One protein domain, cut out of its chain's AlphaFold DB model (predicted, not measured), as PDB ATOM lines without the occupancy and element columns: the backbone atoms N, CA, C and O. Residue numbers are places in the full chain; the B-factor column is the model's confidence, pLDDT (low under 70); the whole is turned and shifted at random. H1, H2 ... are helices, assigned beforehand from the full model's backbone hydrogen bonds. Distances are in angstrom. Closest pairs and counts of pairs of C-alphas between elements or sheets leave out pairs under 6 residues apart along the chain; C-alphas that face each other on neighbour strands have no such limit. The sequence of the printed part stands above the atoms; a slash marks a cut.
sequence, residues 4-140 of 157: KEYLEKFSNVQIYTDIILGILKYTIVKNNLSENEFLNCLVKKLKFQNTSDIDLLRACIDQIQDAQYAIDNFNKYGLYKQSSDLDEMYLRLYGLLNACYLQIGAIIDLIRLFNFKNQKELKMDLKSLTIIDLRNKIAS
ATOM      1  N   LYS A   4     -35.816 -49.160  88.321       71.81
ATOM      2  CA  LYS A   4     -35.617 -47.755  88.668       71.81
ATOM      3  C   LYS A   4     -36.863 -47.115  89.299       71.81
ATOM      4  O   LYS A   4     -36.754 -46.513  90.360       71.81
ATOM      5  N   GLU A   5     -38.047 -47.322  88.718       72.69
ATOM      6  CA  GLU A   5     -39.325 -46.861  89.294       72.69
ATOM      7  C   GLU A   5     -39.669 -47.572  90.610       72.69
ATOM      8  O   GLU A   5     -40.429 -47.048  91.428       72.69
ATOM      9  N   TYR A   6     -39.169 -48.794  90.808       68.38
ATOM     10  CA  TYR A   6     -39.322 -49.514  92.067       68.38
ATOM     11  C   TYR A   6     -38.433 -48.916  93.159       68.38
ATOM     12  O   TYR A   6     -38.931 -48.602  94.237       68.38
ATOM     13  N   LEU A   7     -37.146 -48.711  92.868       69.38
ATOM     14  CA  LEU A   7     -36.167 -48.186  93.822       69.38
ATOM     15  C   LEU A   7     -36.430 -46.725  94.204       69.38
ATOM     16  O   LEU A   7     -36.219 -46.360  95.355       69.38
ATOM     17  N   GLU A   8     -36.967 -45.910  93.292       79.00
ATOM     18  CA  GLU A   8     -37.348 -44.513  93.569       79.00
ATOM     19  C   GLU A   8     -38.462 -44.375  94.628       79.00
ATOM     20  O   GLU A   8     -38.668 -43.289  95.170       79.00
ATOM     21  N   LYS A   9     -39.167 -45.464  94.970       76.81
ATOM     22  CA  LYS A   9     -40.197 -45.475  96.026       76.81
ATOM     23  C   LYS A   9     -39.631 -45.638  97.434       76.81
ATOM     24  O   LYS A   9     -40.380 -45.470  98.393       76.81
ATOM     25  N   PHE A  10     -38.352 -45.980  97.556       72.25
ATOM     26  CA  PHE A  10     -37.706 -46.259  98.830       72.25
ATOM     27  C   PHE A  10     -36.660 -45.194  99.140       72.25
ATOM     28  O   PHE A  10     -35.932 -44.717  98.271       72.25
ATOM     29  N   SER A  11     -36.550 -44.831 100.413       74.25
ATOM     30  CA  SER A  11     -35.420 -44.043 100.892       74.25
ATOM     31  C   SER A  11     -34.116 -44.842 100.769       74.25
ATOM     32  O   SER A  11     -34.106 -46.070 100.874       74.25
ATOM     33  N   ASN A  12     -32.982 -44.146 100.642       72.69
ATOM     34  CA  ASN A  12     -31.659 -44.787 100.630       72.69
ATOM     35  C   ASN A  12     -31.445 -45.705 101.847       72.69
ATOM     36  O   ASN A  12     -30.822 -46.755 101.729       72.69
ATOM     37  N   VAL A  13     -31.986 -45.330 103.012       66.69
ATOM     38  CA  VAL A  13     -31.907 -46.134 104.241       66.69
ATOM     39  C   VAL A  13     -32.629 -47.469 104.074       66.69
ATOM     40  O   VAL A  13     -32.072 -48.496 104.440       66.69
ATOM     41  N   GLN A  14     -33.827 -47.475 103.484       66.69
ATOM     42  CA  GLN A  14     -34.574 -48.709 103.219       66.69
ATOM     43  C   GLN A  14     -33.824 -49.617 102.253       66.69
ATOM     44  O   GLN A  14     -33.665 -50.799 102.537       66.69
ATOM     45  N   ILE A  15     -33.277 -49.047 101.177       74.38
ATOM     46  CA  ILE A  15     -32.491 -49.801 100.199       74.38
ATOM     47  C   ILE A  15     -31.273 -50.451 100.874       74.38
ATOM     48  O   ILE A  15     -31.033 -51.644 100.697       74.38
ATOM     49  N   TYR A  16     -30.514 -49.704 101.683       72.38
ATOM     50  CA  TYR A  16     -29.359 -50.265 102.390       72.38
ATOM     51  C   TYR A  16     -29.752 -51.323 103.422       72.38
ATOM     52  O   TYR A  16     -29.091 -52.357 103.502       72.38
ATOM     53  N   THR A  17     -30.827 -51.102 104.179       67.69
ATOM     54  CA  THR A  17     -31.365 -52.082 105.129       67.69
ATOM     55  C   THR A  17     -31.765 -53.373 104.418       67.69
ATOM     56  O   THR A  17     -31.327 -54.443 104.839       67.69
ATOM     57  N   ASP A  18     -32.499 -53.297 103.307       71.75
ATOM     58  CA  ASP A  18     -32.933 -54.474 102.547       71.75
ATOM     59  C   ASP A  18     -31.761 -55.220 101.909       71.75
ATOM     60  O   ASP A  18     -31.732 -56.451 101.928       71.75
ATOM     61  N   ILE A  19     -30.747 -54.507 101.406       77.19
ATOM     62  CA  ILE A  19     -29.517 -55.132 100.904       77.19
ATOM     63  C   ILE A  19     -28.793 -55.865 102.037       77.19
ATOM     64  O   ILE A  19     -28.390 -57.015 101.862       77.19
ATOM     65  N   ILE A  20     -28.629 -55.237 103.204       71.75
ATOM     66  CA  ILE A  20     -27.935 -55.855 104.341       71.75
ATOM     67  C   ILE A  20     -28.728 -57.056 104.865       71.75
ATOM     68  O   ILE A  20     -28.134 -58.110 105.088       71.75
ATOM     69  N   LEU A  21     -30.053 -56.952 105.010       68.06
ATOM     70  CA  LEU A  21     -30.908 -58.087 105.365       68.06
ATOM     71  C   LEU A  21     -30.820 -59.183 104.322       68.06
ATOM     72  O   LEU A  21     -30.698 -60.345 104.687       68.06
ATOM     73  N   GLY A  22     -30.839 -58.829 103.041       69.56
ATOM     74  CA  GLY A  22     -30.705 -59.779 101.953       69.56
ATOM     75  C   GLY A  22     -29.379 -60.531 102.023       69.56
ATOM     76  O   GLY A  22     -29.351 -61.753 101.916       69.56
ATOM     77  N   ILE A  23     -28.285 -59.828 102.322       69.69
ATOM     78  CA  ILE A  23     -26.980 -60.445 102.573       69.69
ATOM     79  C   ILE A  23     -27.044 -61.344 103.821       69.69
ATOM     80  O   ILE A  23     -26.592 -62.485 103.775       69.69
ATOM     81  N   LEU A  24     -27.625 -60.902 104.933       66.69
ATOM     82  CA  LEU A  24     -27.654 -61.689 106.175       66.69
ATOM     83  C   LEU A  24     -28.618 -62.889 106.143       66.69
ATOM     84  O   LEU A  24     -28.355 -63.879 106.828       66.69
ATOM     85  N   LYS A  25     -29.725 -62.793 105.393       64.75
ATOM     86  CA  LYS A  25     -30.793 -63.805 105.277       64.75
ATOM     87  C   LYS A  25     -30.561 -64.758 104.102       64.75
ATOM     88  O   LYS A  25     -30.854 -65.942 104.226       64.75
ATOM     89  N   TYR A  26     -30.030 -64.261 102.982       63.12
ATOM     90  CA  TYR A  26     -29.989 -64.992 101.708       63.12
ATOM     91  C   TYR A  26     -28.600 -65.134 101.090       63.12
ATOM     92  O   TYR A  26     -28.503 -65.646  99.972       63.12
ATOM     93  N   THR A  27     -27.510 -64.730 101.760       60.06
ATOM     94  CA  THR A  27     -26.176 -65.107 101.267       60.06
ATOM     95  C   THR A  27     -26.064 -66.623 101.304       60.06
ATOM     96  O   THR A  27     -25.828 -67.219 102.353       60.06
ATOM     97  N   ILE A  28     -26.225 -67.241 100.132       50.91
ATOM     98  CA  ILE A  28     -25.952 -68.655  99.923       50.91
ATOM     99  C   ILE A  28     -24.493 -68.853 100.291       50.91
ATOM    100  O   ILE A  28     -23.581 -68.332  99.636       50.91
ATOM    101  N   VAL A  29     -24.278 -69.600 101.364       55.69
ATOM    102  CA  VAL A  29     -22.954 -70.045 101.747       55.69
ATOM    103  C   VAL A  29     -22.521 -71.002 100.642       55.69
ATOM    104  O   VAL A  29     -22.934 -72.151 100.604       55.69
ATOM    105  N   LYS A  30     -21.743 -70.505  99.672       53.41
ATOM    106  CA  LYS A  30     -21.254 -71.274  98.508       53.41
ATOM    107  C   LYS A  30     -20.425 -72.514  98.883       53.41
ATOM    108  O   LYS A  30     -20.004 -73.256  98.005       53.41
ATOM    109  N   ASN A  31     -20.203 -72.727 100.172       58.00
ATOM    110  CA  ASN A  31     -19.397 -73.781 100.746       58.00
ATOM    111  C   ASN A  31     -20.271 -74.577 101.722       58.00
ATOM    112  O   ASN A  31     -21.131 -73.989 102.371       58.00
ATOM    113  N   ASN A  32     -19.994 -75.876 101.870       62.69
ATOM    114  CA  ASN A  32     -20.560 -76.788 102.879       62.69
ATOM    115  C   ASN A  32     -20.205 -76.382 104.332       62.69
ATOM    116  O   ASN A  32     -19.830 -77.229 105.137       62.69
ATOM    117  N   LEU A  33     -20.227 -75.090 104.659       69.75
ATOM    118  CA  LEU A  33     -20.006 -74.604 106.009       69.75
ATOM    119  C   LEU A  33     -21.268 -74.889 106.817       69.75
ATOM    120  O   LEU A  33     -22.381 -74.571 106.400       69.75
ATOM    121  N   SER A  34     -21.071 -75.462 107.992       79.81
ATOM    122  CA  SER A  34     -22.086 -75.484 109.034       79.81
ATOM    123  C   SER A  34     -22.497 -74.057 109.414       79.81
ATOM    124  O   SER A  34     -21.749 -73.092 109.231       79.81
ATOM    125  N   GLU A  35     -23.685 -73.917 110.002       77.19
ATOM    126  CA  GLU A  35     -24.186 -72.635 110.507       77.19
ATOM    127  C   GLU A  35     -23.172 -71.942 111.433       77.19
ATOM    128  O   GLU A  35     -22.893 -70.754 111.281       77.19
ATOM    129  N   ASN A  36     -22.522 -72.703 112.318       80.94
ATOM    130  CA  ASN A  36     -21.496 -72.183 113.223       80.94
ATOM    131  C   ASN A  36     -20.273 -71.624 112.484       80.94
ATOM    132  O   ASN A  36     -19.751 -70.570 112.847       80.94
ATOM    133  N   GLU A  37     -19.801 -72.300 111.437       83.81
ATOM    134  CA  GLU A  37     -18.672 -71.818 110.637       83.81
ATOM    135  C   GLU A  37     -19.028 -70.543 109.867       83.81
ATOM    136  O   GLU A  37     -18.200 -69.634 109.752       83.81
ATOM    137  N   PHE A  38     -20.268 -70.444 109.387       80.81
ATOM    138  CA  PHE A  38     -20.777 -69.233 108.759       80.81
ATOM    139  C   PHE A  38     -20.857 -68.061 109.748       80.81
ATOM    140  O   PHE A  38     -20.338 -66.980 109.452       80.81
ATOM    141  N   LEU A  39     -21.418 -68.276 110.943       81.44
ATOM    142  CA  LEU A  39     -21.479 -67.258 111.997       81.44
ATOM    143  C   LEU A  39     -20.074 -66.798 112.402       81.44
ATOM    144  O   LEU A  39     -19.802 -65.600 112.430       81.44
ATOM    145  N   ASN A  40     -19.136 -67.724 112.605       84.12
ATOM    146  CA  ASN A  40     -17.743 -67.386 112.909       84.12
ATOM    147  C   ASN A  40     -17.079 -66.567 111.791       84.12
ATOM    148  O   ASN A  40     -16.340 -65.615 112.062       84.12
ATOM    149  N   CYS A  41     -17.356 -66.896 110.525       84.44
ATOM    150  CA  CYS A  41     -16.892 -66.093 109.394       84.44
ATOM    151  C   CYS A  41     -17.445 -64.664 109.443       84.44
ATOM    152  O   CYS A  41     -16.695 -63.714 109.199       84.44
ATOM    153  N   LEU A  42     -18.732 -64.501 109.760       82.62
ATOM    154  CA  LEU A  42     -19.368 -63.191 109.876       82.62
ATOM    155  C   LEU A  42     -18.786 -62.377 111.032       82.62
ATOM    156  O   LEU A  42     -18.381 -61.240 110.797       82.62
ATOM    157  N   VAL A  43     -18.649 -62.963 112.229       86.44
ATOM    158  CA  VAL A  43     -18.019 -62.304 113.391       86.44
ATOM    159  C   VAL A  43     -16.643 -61.767 113.009       86.44
ATOM    160  O   VAL A  43     -16.349 -60.590 113.216       86.44
ATOM    161  N   LYS A  44     -15.816 -62.601 112.367       86.81
ATOM    162  CA  LYS A  44     -14.463 -62.218 111.950       86.81
ATOM    163  C   LYS A  44     -14.462 -61.096 110.911       86.81
ATOM    164  O   LYS A  44     -13.654 -60.174 111.013       86.81
ATOM    165  N   LYS A  45     -15.334 -61.164 109.901       85.81
ATOM    166  CA  LYS A  45     -15.398 -60.159 108.825       85.81
ATOM    167  C   LYS A  45     -15.952 -58.820 109.303       85.81
ATOM    168  O   LYS A  45     -15.422 -57.782 108.916       85.81
ATOM    169  N   LEU A  46     -16.987 -58.850 110.139       85.12
ATOM    170  CA  LEU A  46     -17.633 -57.658 110.694       85.12
ATOM    171  C   LEU A  46     -16.911 -57.119 111.935       85.12
ATOM    172  O   LEU A  46     -17.238 -56.032 112.399       85.12
ATOM    173  N   LYS A  47     -15.883 -57.833 112.417       87.62
ATOM    174  CA  LYS A  47     -15.080 -57.490 113.601       87.62
ATOM    175  C   LYS A  47     -15.923 -57.383 114.873       87.62
ATOM    176  O   LYS A  47     -15.670 -56.530 115.721       87.62
ATOM    177  N   PHE A  48     -16.920 -58.250 114.985       90.12
ATOM    178  CA  PHE A  48     -17.731 -58.371 116.188       90.12
ATOM    179  C   PHE A  48     -16.966 -59.102 117.288       90.12
ATOM    180  O   PHE A  48     -15.979 -59.791 117.022       90.12
ATOM    181  N   GLN A  49     -17.397 -58.907 118.532       88.50
ATOM    182  CA  GLN A  49     -16.738 -59.496 119.694       88.50
ATOM    183  C   GLN A  49     -17.209 -60.933 119.899       88.50
ATOM    184  O   GLN A  49     -16.392 -61.814 120.153       88.50
ATOM    185  N   ASN A  50     -18.514 -61.168 119.741       89.25
ATOM    186  CA  ASN A  50     -19.163 -62.444 120.028       89.25
ATOM    187  C   ASN A  50     -20.096 -62.864 118.885       89.25
ATOM    188  O   ASN A  50     -20.537 -62.042 118.088       89.25
ATOM    189  N   THR A  51     -20.467 -64.142 118.816       83.81
ATOM    190  CA  THR A  51     -21.455 -64.630 117.833       83.81
ATOM    191  C   THR A  51     -22.852 -64.049 118.054       83.81
ATOM    192  O   THR A  51     -23.540 -63.765 117.078       83.81
ATOM    193  N   SER A  52     -23.229 -63.765 119.305       87.44
ATOM    194  CA  SER A  52     -24.491 -63.095 119.664       87.44
ATOM    195  C   SER A  52     -24.635 -61.688 119.072       87.44
ATOM    196  O   SER A  52     -25.741 -61.168 118.954       87.44
ATOM    197  N   ASP A  53     -23.527 -61.057 118.675       90.19
ATOM    198  CA  ASP A  53     -23.537 -59.740 118.033       90.19
ATOM    199  C   ASP A  53     -24.203 -59.791 116.648       90.19
ATOM    200  O   ASP A  53     -24.735 -58.788 116.174       90.19
ATOM    201  N   ILE A  54     -24.226 -60.965 116.005       86.81
ATOM    202  CA  ILE A  54     -24.946 -61.185 114.744       86.81
ATOM    203  C   ILE A  54     -26.457 -61.130 114.974       86.81
ATOM    204  O   ILE A  54     -27.180 -60.553 114.161       86.81
ATOM    205  N   ASP A  55     -26.937 -61.686 116.085       86.81
ATOM    206  CA  ASP A  55     -28.355 -61.629 116.436       86.81
ATOM    207  C   ASP A  55     -28.767 -60.203 116.798       86.81
ATOM    208  O   ASP A  55     -29.811 -59.732 116.346       86.81
ATOM    209  N   LEU A  56     -27.905 -59.470 117.515       90.81
ATOM    210  CA  LEU A  56     -28.115 -58.045 117.771       90.81
ATOM    211  C   LEU A  56     -28.166 -57.240 116.466       90.81
ATOM    212  O   LEU A  56     -29.047 -56.394 116.314       90.81
ATOM    213  N   LEU A  57     -27.260 -57.504 115.517       89.75
ATOM    214  CA  LEU A  57     -27.279 -56.861 114.201       89.75
ATOM    215  C   LEU A  57     -28.617 -57.100 113.496       89.75
ATOM    216  O   LEU A  57     -29.246 -56.145 113.051       89.75
ATOM    217  N   ARG A  58     -29.064 -58.361 113.420       86.81
ATOM    218  CA  ARG A  58     -30.339 -58.737 112.791       86.81
ATOM    219  C   ARG A  58     -31.515 -58.020 113.448       86.81
ATOM    220  O   ARG A  58     -32.268 -57.347 112.753       86.81
ATOM    221  N   ALA A  59     -31.595 -58.078 114.778       90.25
ATOM    222  CA  ALA A  59     -32.644 -57.419 115.545       90.25
ATOM    223  C   ALA A  59     -32.668 -55.901 115.312       90.25
ATOM    224  O   ALA A  59     -33.736 -55.327 115.130       90.25
ATOM    225  N   CYS A  60     -31.503 -55.245 115.263       91.62
ATOM    226  CA  CYS A  60     -31.427 -53.813 114.973       91.62
ATOM    227  C   CYS A  60     -31.954 -53.485 113.574       91.62
ATOM    228  O   CYS A  60     -32.646 -52.483 113.400       91.62
ATOM    229  N   ILE A  61     -31.626 -54.305 112.575       87.50
ATOM    230  CA  ILE A  61     -32.046 -54.043 111.201       87.50
ATOM    231  C   ILE A  61     -33.553 -54.270 111.034       87.50
ATOM    232  O   ILE A  61     -34.224 -53.393 110.490       87.50
ATOM    233  N   ASP A  62     -34.090 -55.382 111.549       86.44
ATOM    234  CA  ASP A  62     -35.535 -55.645 111.534       86.44
ATOM    235  C   ASP A  62     -36.285 -54.507 112.269       86.44
ATOM    236  O   ASP A  62     -37.239 -53.936 111.743       86.44
ATOM    237  N   GLN A  63     -35.778 -54.056 113.425       91.00
ATOM    238  CA  GLN A  63     -36.365 -52.950 114.188       91.00
ATOM    239  C   GLN A  63     -36.359 -51.611 113.431       91.00
ATOM    240  O   GLN A  63     -37.319 -50.841 113.545       91.00
ATOM    241  N   ILE A  64     -35.289 -51.302 112.688       89.12
ATOM    242  CA  ILE A  64     -35.209 -50.097 111.846       89.12
ATOM    243  C   ILE A  64     -36.217 -50.182 110.703       89.12
ATOM    244  O   ILE A  64     -36.864 -49.179 110.403       89.12
ATOM    245  N   GLN A  65     -36.355 -51.357 110.084       85.81
ATOM    246  CA  GLN A  65     -37.281 -51.584 108.982       85.81
ATOM    247  C   GLN A  65     -38.740 -51.437 109.437       85.81
ATOM    248  O   GLN A  65     -39.488 -50.659 108.846       85.81
ATOM    249  N   ASP A  66     -39.117 -52.099 110.533       88.69
ATOM    250  CA  ASP A  66     -40.465 -52.024 111.104       88.69
ATOM    251  C   ASP A  66     -40.833 -50.595 111.511       88.69
ATOM    252  O   ASP A  66     -41.928 -50.103 111.216       88.69
ATOM    253  N   ALA A  67     -39.894 -49.885 112.145       91.88
ATOM    254  CA  ALA A  67     -40.085 -48.484 112.489       91.88
ATOM    255  C   ALA A  67     -40.250 -47.607 111.239       91.88
ATOM    256  O   ALA A  67     -41.109 -46.724 111.220       91.88
ATOM    257  N   GLN A  68     -39.470 -47.861 110.184       89.69
ATOM    258  CA  GLN A  68     -39.572 -47.101 108.944       89.69
ATOM    259  C   GLN A  68     -40.927 -47.309 108.263       89.69
ATOM    260  O   GLN A  68     -41.517 -46.336 107.802       89.69
ATOM    261  N   TYR A  69     -41.479 -48.527 108.267       88.81
ATOM    262  CA  TYR A  69     -42.826 -48.767 107.740       88.81
ATOM    263  C   TYR A  69     -43.896 -47.945 108.463       88.81
ATOM    264  O   TYR A  69     -44.790 -47.393 107.818       88.81
ATOM    265  N   ALA A  70     -43.804 -47.828 109.790       90.38
ATOM    266  CA  ALA A  70     -44.720 -46.995 110.565       90.38
ATOM    267  C   ALA A  70     -44.551 -45.498 110.245       90.38
ATOM    268  O   ALA A  70     -45.546 -44.795 110.055       90.38
ATOM    269  N   ILE A  71     -43.305 -45.024 110.133       91.75
ATOM    270  CA  ILE A  71     -42.981 -43.637 109.770       91.75
ATOM    271  C   ILE A  71     -43.509 -43.305 108.371       91.75
ATOM    272  O   ILE A  71     -44.168 -42.285 108.191       91.75
ATOM    273  N   ASP A  72     -43.291 -44.175 107.388       90.12
ATOM    274  CA  ASP A  72     -43.751 -43.959 106.015       90.12
ATOM    275  C   ASP A  72     -45.272 -43.998 105.909       90.12
ATOM    276  O   ASP A  72     -45.866 -43.196 105.185       90.12
ATOM    277  N   ASN A  73     -45.923 -44.894 106.658       90.19
ATOM    278  CA  ASN A  73     -47.379 -44.920 106.745       90.19
ATOM    279  C   ASN A  73     -47.909 -43.578 107.260       90.19
ATOM    280  O   ASN A  73     -48.820 -43.005 106.662       90.19
ATOM    281  N   PHE A  74     -47.303 -43.048 108.323       91.12
ATOM    282  CA  PHE A  74     -47.665 -41.741 108.850       91.12
ATOM    283  C   PHE A  74     -47.359 -40.613 107.860       91.12
ATOM    284  O   PHE A  74     -48.209 -39.761 107.643       91.12
ATOM    285  N   ASN A  75     -46.197 -40.602 107.209       89.31
ATOM    286  CA  ASN A  75     -45.854 -39.569 106.226       89.31
ATOM    287  C   ASN A  75     -46.829 -39.558 105.043       89.31
ATOM    288  O   ASN A  75     -47.145 -38.499 104.505       89.31
ATOM    289  N   LYS A  76     -47.329 -40.735 104.650       89.44
ATOM    290  CA  LYS A  76     -48.272 -40.884 103.541       89.44
ATOM    291  C   LYS A  76     -49.701 -40.485 103.903       89.44
ATOM    292  O   LYS A  76     -50.396 -39.920 103.062       89.44
ATOM    293  N   TYR A  77     -50.164 -40.826 105.104       88.31
ATOM    294  CA  TYR A  77     -51.580 -40.687 105.479       88.31
ATOM    295  C   TYR A  77     -51.838 -39.632 106.562       88.31
ATOM    296  O   TYR A  77     -52.981 -39.255 106.789       88.31
ATOM    297  N   GLY A  78     -50.796 -39.131 107.218       88.62
ATOM    298  CA  GLY A  78     -50.888 -38.219 108.350       88.62
ATOM    299  C   GLY A  78     -51.622 -38.817 109.553       88.62
ATOM    300  O   GLY A  78     -51.739 -40.035 109.722       88.62
ATOM    301  N   LEU A  79     -52.136 -37.925 110.402       85.44
ATOM    302  CA  LEU A  79     -52.969 -38.280 111.557       85.44
ATOM    303  C   LEU A  79     -54.385 -38.698 111.159       85.44
ATOM    304  O   LEU A  79     -55.002 -39.498 111.855       85.44
ATOM    305  N   TYR A  80     -54.899 -38.139 110.067       78.75
ATOM    306  CA  TYR A  80     -56.299 -38.256 109.690       78.75
ATOM    307  C   TYR A  80     -56.486 -39.338 108.637       78.75
ATOM    308  O   TYR A  80     -56.011 -39.213 107.510       78.75
ATOM    309  N   LYS A  81     -57.268 -40.364 108.964       63.97
ATOM    310  CA  LYS A  81     -57.761 -41.320 107.976       63.97
ATOM    311  C   LYS A  81     -59.250 -41.524 108.196       63.97
ATOM    312  O   LYS A  81     -59.584 -42.102 109.203       63.97
ATOM    313  N   GLN A  82     -60.086 -41.076 107.252       60.62
ATOM    314  CA  GLN A  82     -61.526 -41.366 107.038       60.62
ATOM    315  C   GLN A  82     -62.499 -41.404 108.245       60.62
ATOM    316  O   GLN A  82     -63.547 -40.771 108.159       60.62
ATOM    317  N   SER A  83     -62.190 -42.097 109.336       58.38
ATOM    318  CA  SER A  83     -62.792 -42.001 110.666       58.38
ATOM    319  C   SER A  83     -62.132 -40.862 111.448       58.38
ATOM    320  O   SER A  83     -60.938 -40.874 111.742       58.38
ATOM    321  N   SER A  84     -62.907 -39.844 111.806       62.38
ATOM    322  CA  SER A  84     -62.487 -38.732 112.671       62.38
ATOM    323  C   SER A  84     -62.415 -39.126 114.156       62.38
ATOM    324  O   SER A  84     -62.677 -38.303 115.033       62.38
ATOM    325  N   ASP A  85     -62.088 -40.386 114.440       79.94
ATOM    326  CA  ASP A  85     -62.064 -40.918 115.795       79.94
ATOM    327  C   ASP A  85     -60.755 -40.497 116.465       79.94
ATOM    328  O   ASP A  85     -59.656 -40.883 116.052       79.94
ATOM    329  N   LEU A  86     -60.877 -39.673 117.510       82.75
ATOM    330  CA  LEU A  86     -59.745 -39.139 118.274       82.75
ATOM    331  C   LEU A  86     -58.808 -40.248 118.776       82.75
ATOM    332  O   LEU A  86     -57.593 -40.049 118.813       82.75
ATOM    333  N   ASP A  87     -59.358 -41.418 119.097       84.12
ATOM    334  CA  ASP A  87     -58.607 -42.581 119.566       84.12
ATOM    335  C   ASP A  87     -57.659 -43.120 118.483       84.12
ATOM    336  O   ASP A  87     -56.493 -43.408 118.763       84.12
ATOM    337  N   GLU A  88     -58.112 -43.199 117.226       85.44
ATOM    338  CA  GLU A  88     -57.266 -43.640 116.111       85.44
ATOM    339  C   GLU A  88     -56.152 -42.623 115.849       85.44
ATOM    340  O   GLU A  88     -54.988 -42.995 115.673       85.44
ATOM    341  N   MET A  89     -56.481 -41.329 115.872       87.50
ATOM    342  CA  MET A  89     -55.494 -40.262 115.695       87.50
ATOM    343  C   MET A  89     -54.430 -40.288 116.797       87.50
ATOM    344  O   MET A  89     -53.236 -40.141 116.516       87.50
ATOM    345  N   TYR A  90     -54.850 -40.509 118.045       87.38
ATOM    346  CA  TYR A  90     -53.952 -40.658 119.182       87.38
ATOM    347  C   TYR A  90     -53.028 -41.870 119.009       87.38
ATOM    348  O   TYR A  90     -51.810 -41.734 119.140       87.38
ATOM    349  N   LEU A  91     -53.575 -43.033 118.639       88.12
ATOM    350  CA  LEU A  91     -52.784 -44.240 118.385       88.12
ATOM    351  C   LEU A  91     -51.798 -44.057 117.226       88.12
ATOM    352  O   LEU A  91     -50.668 -44.534 117.313       88.12
ATOM    353  N   ARG A  92     -52.175 -43.331 116.166       90.56
ATOM    354  CA  ARG A  92     -51.280 -43.002 115.042       90.56
ATOM    355  C   ARG A  92     -50.124 -42.111 115.474       90.56
ATOM    356  O   ARG A  92     -48.977 -42.405 115.140       90.56
ATOM    357  N   LEU A  93     -50.409 -41.050 116.231       91.00
ATOM    358  CA  LEU A  93     -49.371 -40.167 116.760       91.00
ATOM    359  C   LEU A  93     -48.423 -40.934 117.684       91.00
ATOM    360  O   LEU A  93     -47.205 -40.846 117.540       91.00
ATOM    361  N   TYR A  94     -48.981 -41.715 118.609       90.88
ATOM    362  CA  TYR A  94     -48.201 -42.539 119.521       90.88
ATOM    363  C   TYR A  94     -47.347 -43.562 118.760       90.88
ATOM    364  O   TYR A  94     -46.161 -43.710 119.048       90.88
ATOM    365  N   GLY A  95     -47.924 -44.220 117.752       92.56
ATOM    366  CA  GLY A  95     -47.239 -45.173 116.885       92.56
ATOM    367  C   GLY A  95     -46.047 -44.553 116.159       92.56
ATOM    368  O   GLY A  95     -44.956 -45.114 116.217       92.56
ATOM    369  N   LEU A  96     -46.219 -43.368 115.560       94.44
ATOM    370  CA  LEU A  96     -45.123 -42.620 114.934       94.44
ATOM    371  C   LEU A  96     -44.009 -42.314 115.939       94.44
ATOM    372  O   LEU A  96     -42.842 -42.615 115.700       94.44
ATOM    373  N   LEU A  97     -44.368 -41.705 117.070       94.44
ATOM    374  CA  LEU A  97     -43.401 -41.286 118.081       94.44
ATOM    375  C   LEU A  97     -42.629 -42.485 118.639       94.44
ATOM    376  O   LEU A  97     -41.410 -42.420 118.816       94.44
ATOM    377  N   ASN A  98     -43.323 -43.597 118.880       94.56
ATOM    378  CA  ASN A  98     -42.700 -44.827 119.335       94.56
ATOM    379  C   ASN A  98     -41.801 -45.450 118.258       94.56
ATOM    380  O   ASN A  98     -40.703 -45.891 118.589       94.56
ATOM    381  N   ALA A  99     -42.205 -45.427 116.985       94.94
ATOM    382  CA  ALA A  99     -41.378 -45.892 115.876       94.94
ATOM    383  C   ALA A  99     -40.059 -45.108 115.790       94.94
ATOM    384  O   ALA A  99     -38.989 -45.714 115.786       94.94
ATOM    385  N   CYS A 100     -40.107 -43.773 115.839       94.31
ATOM    386  CA  CYS A 100     -38.899 -42.943 115.853       94.31
ATOM    387  C   CYS A 100     -37.997 -43.252 117.058       94.31
ATOM    388  O   CYS A 100     -36.777 -43.334 116.921       94.31
ATOM    389  N   TYR A 101     -38.581 -43.469 118.238       94.56
ATOM    390  CA  TYR A 101     -37.815 -43.844 119.427       94.56
ATOM    391  C   TYR A 101     -37.108 -45.195 119.276       94.56
ATOM    392  O   TYR A 101     -35.923 -45.306 119.600       94.56
ATOM    393  N   LEU A 102     -37.814 -46.215 118.783       94.44
ATOM    394  CA  LEU A 102     -37.248 -47.547 118.578       94.44
ATOM    395  C   LEU A 102     -36.161 -47.539 117.497       94.44
ATOM    396  O   LEU A 102     -35.108 -48.144 117.692       94.44
ATOM    397  N   GLN A 103     -36.373 -46.791 116.409       93.62
ATOM    398  CA  GLN A 103     -35.385 -46.625 115.345       93.62
ATOM    399  C   GLN A 103     -34.083 -46.015 115.884       93.62
ATOM    400  O   GLN A 103     -32.999 -46.518 115.599       93.62
ATOM    401  N   ILE A 104     -34.175 -44.985 116.733       94.25
ATOM    402  CA  ILE A 104     -32.998 -44.400 117.389       94.25
ATOM    403  C   ILE A 104     -32.322 -45.386 118.343       94.25
ATOM    404  O   ILE A 104     -31.093 -45.435 118.387       94.25
ATOM    405  N   GLY A 105     -33.094 -46.175 119.093       95.12
ATOM    406  CA  GLY A 105     -32.554 -47.238 119.945       95.12
ATOM    407  C   GLY A 105     -31.681 -48.212 119.152       95.12
ATOM    408  O   GLY A 105     -30.515 -48.406 119.495       95.12
ATOM    409  N   ALA A 106     -32.207 -48.720 118.036       94.81
ATOM    410  CA  ALA A 106     -31.481 -49.612 117.140       94.81
ATOM    411  C   ALA A 106     -30.234 -48.949 116.531       94.81
ATOM    412  O   ALA A 106     -29.167 -49.556 116.500       94.81
ATOM    413  N   ILE A 107     -30.312 -47.678 116.115       92.88
ATOM    414  CA  ILE A 107     -29.144 -46.931 115.613       92.88
ATOM    415  C   ILE A 107     -28.055 -46.814 116.692       92.88
ATOM    416  O   ILE A 107     -26.877 -47.013 116.401       92.88
ATOM    417  N   ILE A 108     -28.422 -46.524 117.946       95.25
ATOM    418  CA  ILE A 108     -27.468 -46.447 119.065       95.25
ATOM    419  C   ILE A 108     -26.803 -47.807 119.312       95.25
ATOM    420  O   ILE A 108     -25.595 -47.861 119.556       95.25
ATOM    421  N   ASP A 109     -27.566 -48.896 119.242       94.88
ATOM    422  CA  ASP A 109     -27.020 -50.242 119.393       94.88
ATOM    423  C   ASP A 109     -26.071 -50.603 118.244       94.88
ATOM    424  O   ASP A 109     -25.002 -51.150 118.510       94.88
ATOM    425  N   LEU A 110     -26.375 -50.209 117.001       92.38
ATOM    426  CA  LEU A 110     -25.468 -50.365 115.857       92.38
ATOM    427  C   LEU A 110     -24.178 -49.548 116.019       92.38
ATOM    428  O   LEU A 110     -23.091 -50.069 115.775       92.38
ATOM    429  N   ILE A 111     -24.267 -48.293 116.479       92.62
ATOM    430  CA  ILE A 111     -23.098 -47.441 116.777       92.62
ATOM    431  C   ILE A 111     -22.165 -48.138 117.777       92.62
ATOM    432  O   ILE A 111     -20.943 -48.139 117.592       92.62
ATOM    433  N   ARG A 112     -22.734 -48.756 118.823       93.69
ATOM    434  CA  ARG A 112     -21.978 -49.554 119.798       93.69
ATOM    435  C   ARG A 112     -21.392 -50.809 119.153       93.69
ATOM    436  O   ARG A 112     -20.210 -51.082 119.341       93.69
ATOM    437  N   LEU A 113     -22.207 -51.555 118.409       92.69
ATOM    438  CA  LEU A 113     -21.855 -52.839 117.803       92.69
ATOM    439  C   LEU A 113     -20.663 -52.724 116.849       92.69
ATOM    440  O   LEU A 113     -19.739 -53.529 116.903       92.69
ATOM    441  N   PHE A 114     -20.646 -51.678 116.025       90.38
ATOM    442  CA  PHE A 114     -19.545 -51.396 115.102       90.38
ATOM    443  C   PHE A 114     -18.395 -50.600 115.732       90.38
ATOM    444  O   PHE A 114     -17.460 -50.206 115.034       90.38
ATOM    445  N   ASN A 115     -18.449 -50.361 117.045       90.25
ATOM    446  CA  ASN A 115     -17.423 -49.660 117.806       90.25
ATOM    447  C   ASN A 115     -17.032 -48.300 117.194       90.25
ATOM    448  O   ASN A 115     -15.851 -47.987 117.014       90.25
ATOM    449  N   PHE A 116     -18.032 -47.486 116.843       90.75
ATOM    450  CA  PHE A 116     -17.801 -46.157 116.274       90.75
ATOM    451  C   PHE A 116     -17.020 -45.272 117.255       90.75
ATOM    452  O   PHE A 116     -17.116 -45.422 118.476       90.75
ATOM    453  N   LYS A 117     -16.254 -44.309 116.734       92.44
ATOM    454  CA  LYS A 117     -15.657 -43.257 117.570       92.44
ATOM    455  C   LYS A 117     -16.764 -42.324 118.082       92.44
ATOM    456  O   LYS A 117     -17.809 -42.201 117.454       92.44
ATOM    457  N   ASN A 118     -16.532 -41.676 119.222       94.00
ATOM    458  CA  ASN A 118     -17.436 -40.674 119.807       94.00
ATOM    459  C   ASN A 118     -18.859 -41.179 120.138       94.00
ATOM    460  O   ASN A 118     -19.810 -40.404 120.139       94.00
ATOM    461  N   GLN A 119     -19.028 -42.461 120.491       93.94
ATOM    462  CA  GLN A 119     -20.351 -43.060 120.770       93.94
ATOM    463  C   GLN A 119     -21.191 -42.266 121.779       93.94
ATOM    464  O   GLN A 119     -22.411 -42.198 121.659       93.94
ATOM    465  N   LYS A 120     -20.543 -41.670 122.790       94.38
ATOM    466  CA  LYS A 120     -21.219 -40.869 123.817       94.38
ATOM    467  C   LYS A 120     -21.865 -39.614 123.226       94.38
ATOM    468  O   LYS A 120     -23.008 -39.334 123.563       94.38
ATOM    469  N   GLU A 121     -21.144 -38.904 122.365       95.56
ATOM    470  CA  GLU A 121     -21.616 -37.696 121.680       95.56
ATOM    471  C   GLU A 121     -22.765 -38.046 120.734       95.56
ATOM    472  O   GLU A 121     -23.876 -37.569 120.932       95.56
ATOM    473  N   LEU A 122     -22.563 -39.025 119.845       93.44
ATOM    474  CA  LEU A 122     -23.601 -39.490 118.915       93.44
ATOM    475  C   LEU A 122     -24.885 -39.918 119.639       93.44
ATOM    476  O   LEU A 122     -25.997 -39.593 119.225       93.44
ATOM    477  N   LYS A 123     -24.748 -40.635 120.759       94.88
ATOM    478  CA  LYS A 123     -25.885 -41.033 121.594       94.88
ATOM    479  C   LYS A 123     -26.587 -39.830 122.225       94.88
ATOM    480  O   LYS A 123     -27.809 -39.862 122.359       94.88
ATOM    481  N   MET A 124     -25.841 -38.822 122.671       94.69
ATOM    482  CA  MET A 124     -26.416 -37.597 123.232       94.69
ATOM    483  C   MET A 124     -27.178 -36.819 122.162       94.69
ATOM    484  O   MET A 124     -28.330 -36.464 122.404       94.69
ATOM    485  N   ASP A 125     -26.592 -36.653 120.980       94.00
ATOM    486  CA  ASP A 125     -27.200 -35.937 119.860       94.00
ATOM    487  C   ASP A 125     -28.518 -36.594 119.448       94.00
ATOM    488  O   ASP A 125     -29.563 -35.944 119.443       94.00
ATOM    489  N   LEU A 126     -28.509 -37.914 119.232       92.44
ATOM    490  CA  LEU A 126     -29.712 -38.675 118.881       92.44
ATOM    491  C   LEU A 126     -30.809 -38.577 119.952       92.44
ATOM    492  O   LEU A 126     -31.989 -38.449 119.629       92.44
ATOM    493  N   LYS A 127     -30.444 -38.607 121.239       91.56
ATOM    494  CA  LYS A 127     -31.409 -38.470 122.342       91.56
ATOM    495  C   LYS A 127     -31.913 -37.042 122.545       91.56
ATOM    496  O   LYS A 127     -32.940 -36.868 123.196       91.56
ATOM    497  N   SER A 128     -31.205 -36.045 122.022       92.75
ATOM    498  CA  SER A 128     -31.577 -34.630 122.125       92.75
ATOM    499  C   SER A 128     -32.592 -34.184 121.070       92.75
ATOM    500  O   SER A 128     -33.118 -33.075 121.159       92.75
ATOM    501  N   LEU A 129     -32.897 -35.041 120.087       93.00
ATOM    502  CA  LEU A 129     -33.856 -34.733 119.034       93.00
ATOM    503  C   LEU A 129     -35.243 -34.427 119.610       93.00
ATOM    504  O   LEU A 129     -35.776 -35.165 120.442       93.00
ATOM    505  N   THR A 130     -35.871 -33.370 119.096       92.81
ATOM    506  CA  THR A 130     -37.190 -32.897 119.545       92.81
ATOM    507  C   THR A 130     -38.256 -33.989 119.503       92.81
ATOM    508  O   THR A 130     -39.099 -34.059 120.391       92.81
ATOM    509  N   ILE A 131     -38.208 -34.885 118.514       90.25
ATOM    510  CA  ILE A 131     -39.168 -35.988 118.389       90.25
ATOM    511  C   ILE A 131     -39.087 -36.985 119.556       90.25
ATOM    512  O   ILE A 131     -40.101 -37.548 119.962       90.25
ATOM    513  N   ILE A 132     -37.902 -37.153 120.150       92.38
ATOM    514  CA  ILE A 132     -37.692 -38.003 121.326       92.38
ATOM    515  C   ILE A 132     -38.188 -37.322 122.591       92.38
ATOM    516  O   ILE A 132     -38.832 -37.968 123.414       92.38
ATOM    517  N   ASP A 133     -37.953 -36.018 122.721       89.50
ATOM    518  CA  ASP A 133     -38.539 -35.219 123.796       89.50
ATOM    519  C   ASP A 133     -40.078 -35.273 123.743       89.50
ATOM    520  O   ASP A 133     -40.722 -35.591 124.740       89.50
ATOM    521  N   LEU A 134     -40.677 -35.085 122.562       89.50
ATOM    522  CA  LEU A 134     -42.125 -35.202 122.347       89.50
ATOM    523  C   LEU A 134     -42.661 -36.591 122.703       89.50
ATOM    524  O   LEU A 134     -43.631 -36.703 123.453       89.50
ATOM    525  N   ARG A 135     -42.011 -37.652 122.211       91.06
ATOM    526  CA  ARG A 135     -42.360 -39.034 122.553       91.06
ATOM    527  C   ARG A 135     -42.333 -39.247 124.057       91.06
ATOM    528  O   ARG A 135     -43.268 -39.825 124.598       91.06
ATOM    529  N   ASN A 136     -41.281 -38.794 124.733       87.62
ATOM    530  CA  ASN A 136     -41.149 -38.970 126.174       87.62
ATOM    531  C   ASN A 136     -42.248 -38.233 126.940       87.62
ATOM    532  O   ASN A 136     -42.756 -38.805 127.892       87.62
ATOM    533  N   LYS A 137     -42.666 -37.037 126.503       86.00
ATOM    534  CA  LYS A 137     -43.787 -36.297 127.113       86.00
ATOM    535  C   LYS A 137     -45.125 -37.002 126.950       86.00
ATOM    536  O   LYS A 137     -45.904 -37.071 127.892       86.00
ATOM    537  N   ILE A 138     -45.393 -37.509 125.750       83.50
ATOM    538  CA  ILE A 138     -46.666 -38.166 125.430       83.50
ATOM    539  C   ILE A 138     -46.740 -39.554 126.084       83.50
ATOM    540  O   ILE A 138     -47.790 -39.940 126.584       83.50
ATOM    541  N   ALA A 139     -45.623 -40.287 126.131       75.50
ATOM    542  CA  ALA A 139     -45.537 -41.598 126.774       75.50
ATOM    543  C   ALA A 139     -45.382 -41.518 128.301       75.50
ATOM    544  O   ALA A 139     -45.705 -42.477 129.004       75.50
ATOM    545  N   SER A 140     -44.888 -40.398 128.844       64.88
ATOM    546  CA  SER A 140     -44.932 -40.148 130.277       64.88
ATOM    547  C   SER A 140     -46.387 -39.895 130.656       64.88
ATOM    548  O   SER A 140     -46.834 -38.757 130.726       64.88
TER     549      SER A 140
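AT A GLANCE: This is residues 4 to 140 of the 157 residues of an uncharacterized protein of Sphingobacterium sp. IITKGP-BTPF85 (UniProt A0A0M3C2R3). A long helical hairpin of H4 and H5 makes the core, with H2 packed slantwise on H4 and the chain folding back over H5 as H6 and H7. H3 stands crosswise at the first end of H4, H1 lies out beyond H2, and residues 82 to 87, at the turn of the hairpin, stick out. The printed part has 137 residues with seven named helices, H1 to H7 in order along the chain, and no named strand; the class is all helix. The whole is loose, with a radius of gyration of the C-alphas of 18.2 A and spans of 57 by 38 by 25 A.

IN THESE COORDINATES: H1 is residues 4 to 7, beginning at C-alpha 4 at (-35.617, -47.755, 88.668). H2 is residues 12 to 26, 20.3 A from first to last C-alpha, and H3 is residues 35 to 46, 16.3 A. H4, residues 52 to 77, is 37.9 A long and begins at C-alpha 52 at (-24.491, -63.095, 119.664). H5, residues 86 to 113, is the longest helix, 40.3 A. H6 is residues 119 to 128 and H7 is residues 130 to 139, each 14.1 A; C-alpha 139 is at (-45.537, -41.598, 126.774).

HOW THE PARTS SIT: H4 and H5 are the hubs, touching three helices each. They form a helical hairpin, opposite ways at a shallow tilt of 32 degrees, only just short of steep; their closest C-alphas, of Ala 67 and Ala 99, are 4.5 A apart. H4 touches H2 with residues 58 to 68 alone, opposite ways at a steep tilt of 40 degrees, closest at the C-alphas of Thr 17 and Ile 61, 6.4 A. H3 and H4 touch about perpendicular, at 74 degrees, closest at the C-alphas of Val 43 and Ile 54, 7.1 A. H1 and H2 are close but not clearly touching, with the C-alphas of Leu 7 and Ile 15 closest at 7.5 A. H5 and H6 form a second helical hairpin, at a shallow tilt of 11 degrees, closest at the C-alphas of Ile 108 and Lys 123, 6.2 A. H5 touches H7 with residues 94 to 101 alone, opposite ways at a steep tilt of 57 degrees, closest at the C-alphas of Leu 97 and Arg 135, 5.1 A. Among the pairs that are apart are H2 and H5, and H4 and H6. In H2 to H7 every O i to N i+4 pair is within hydrogen-bond range; H1 is too short for such a pair.

THE WHOLE: The two C-alphas farthest apart, of Asn 32 and Ser 84, are 57.5 A apart. The printed part has no cut and no long link. The mean pLDDT of the printed part is 83.7; 23 residues are under 70, among them residues 21 to 33 and 81 to 84.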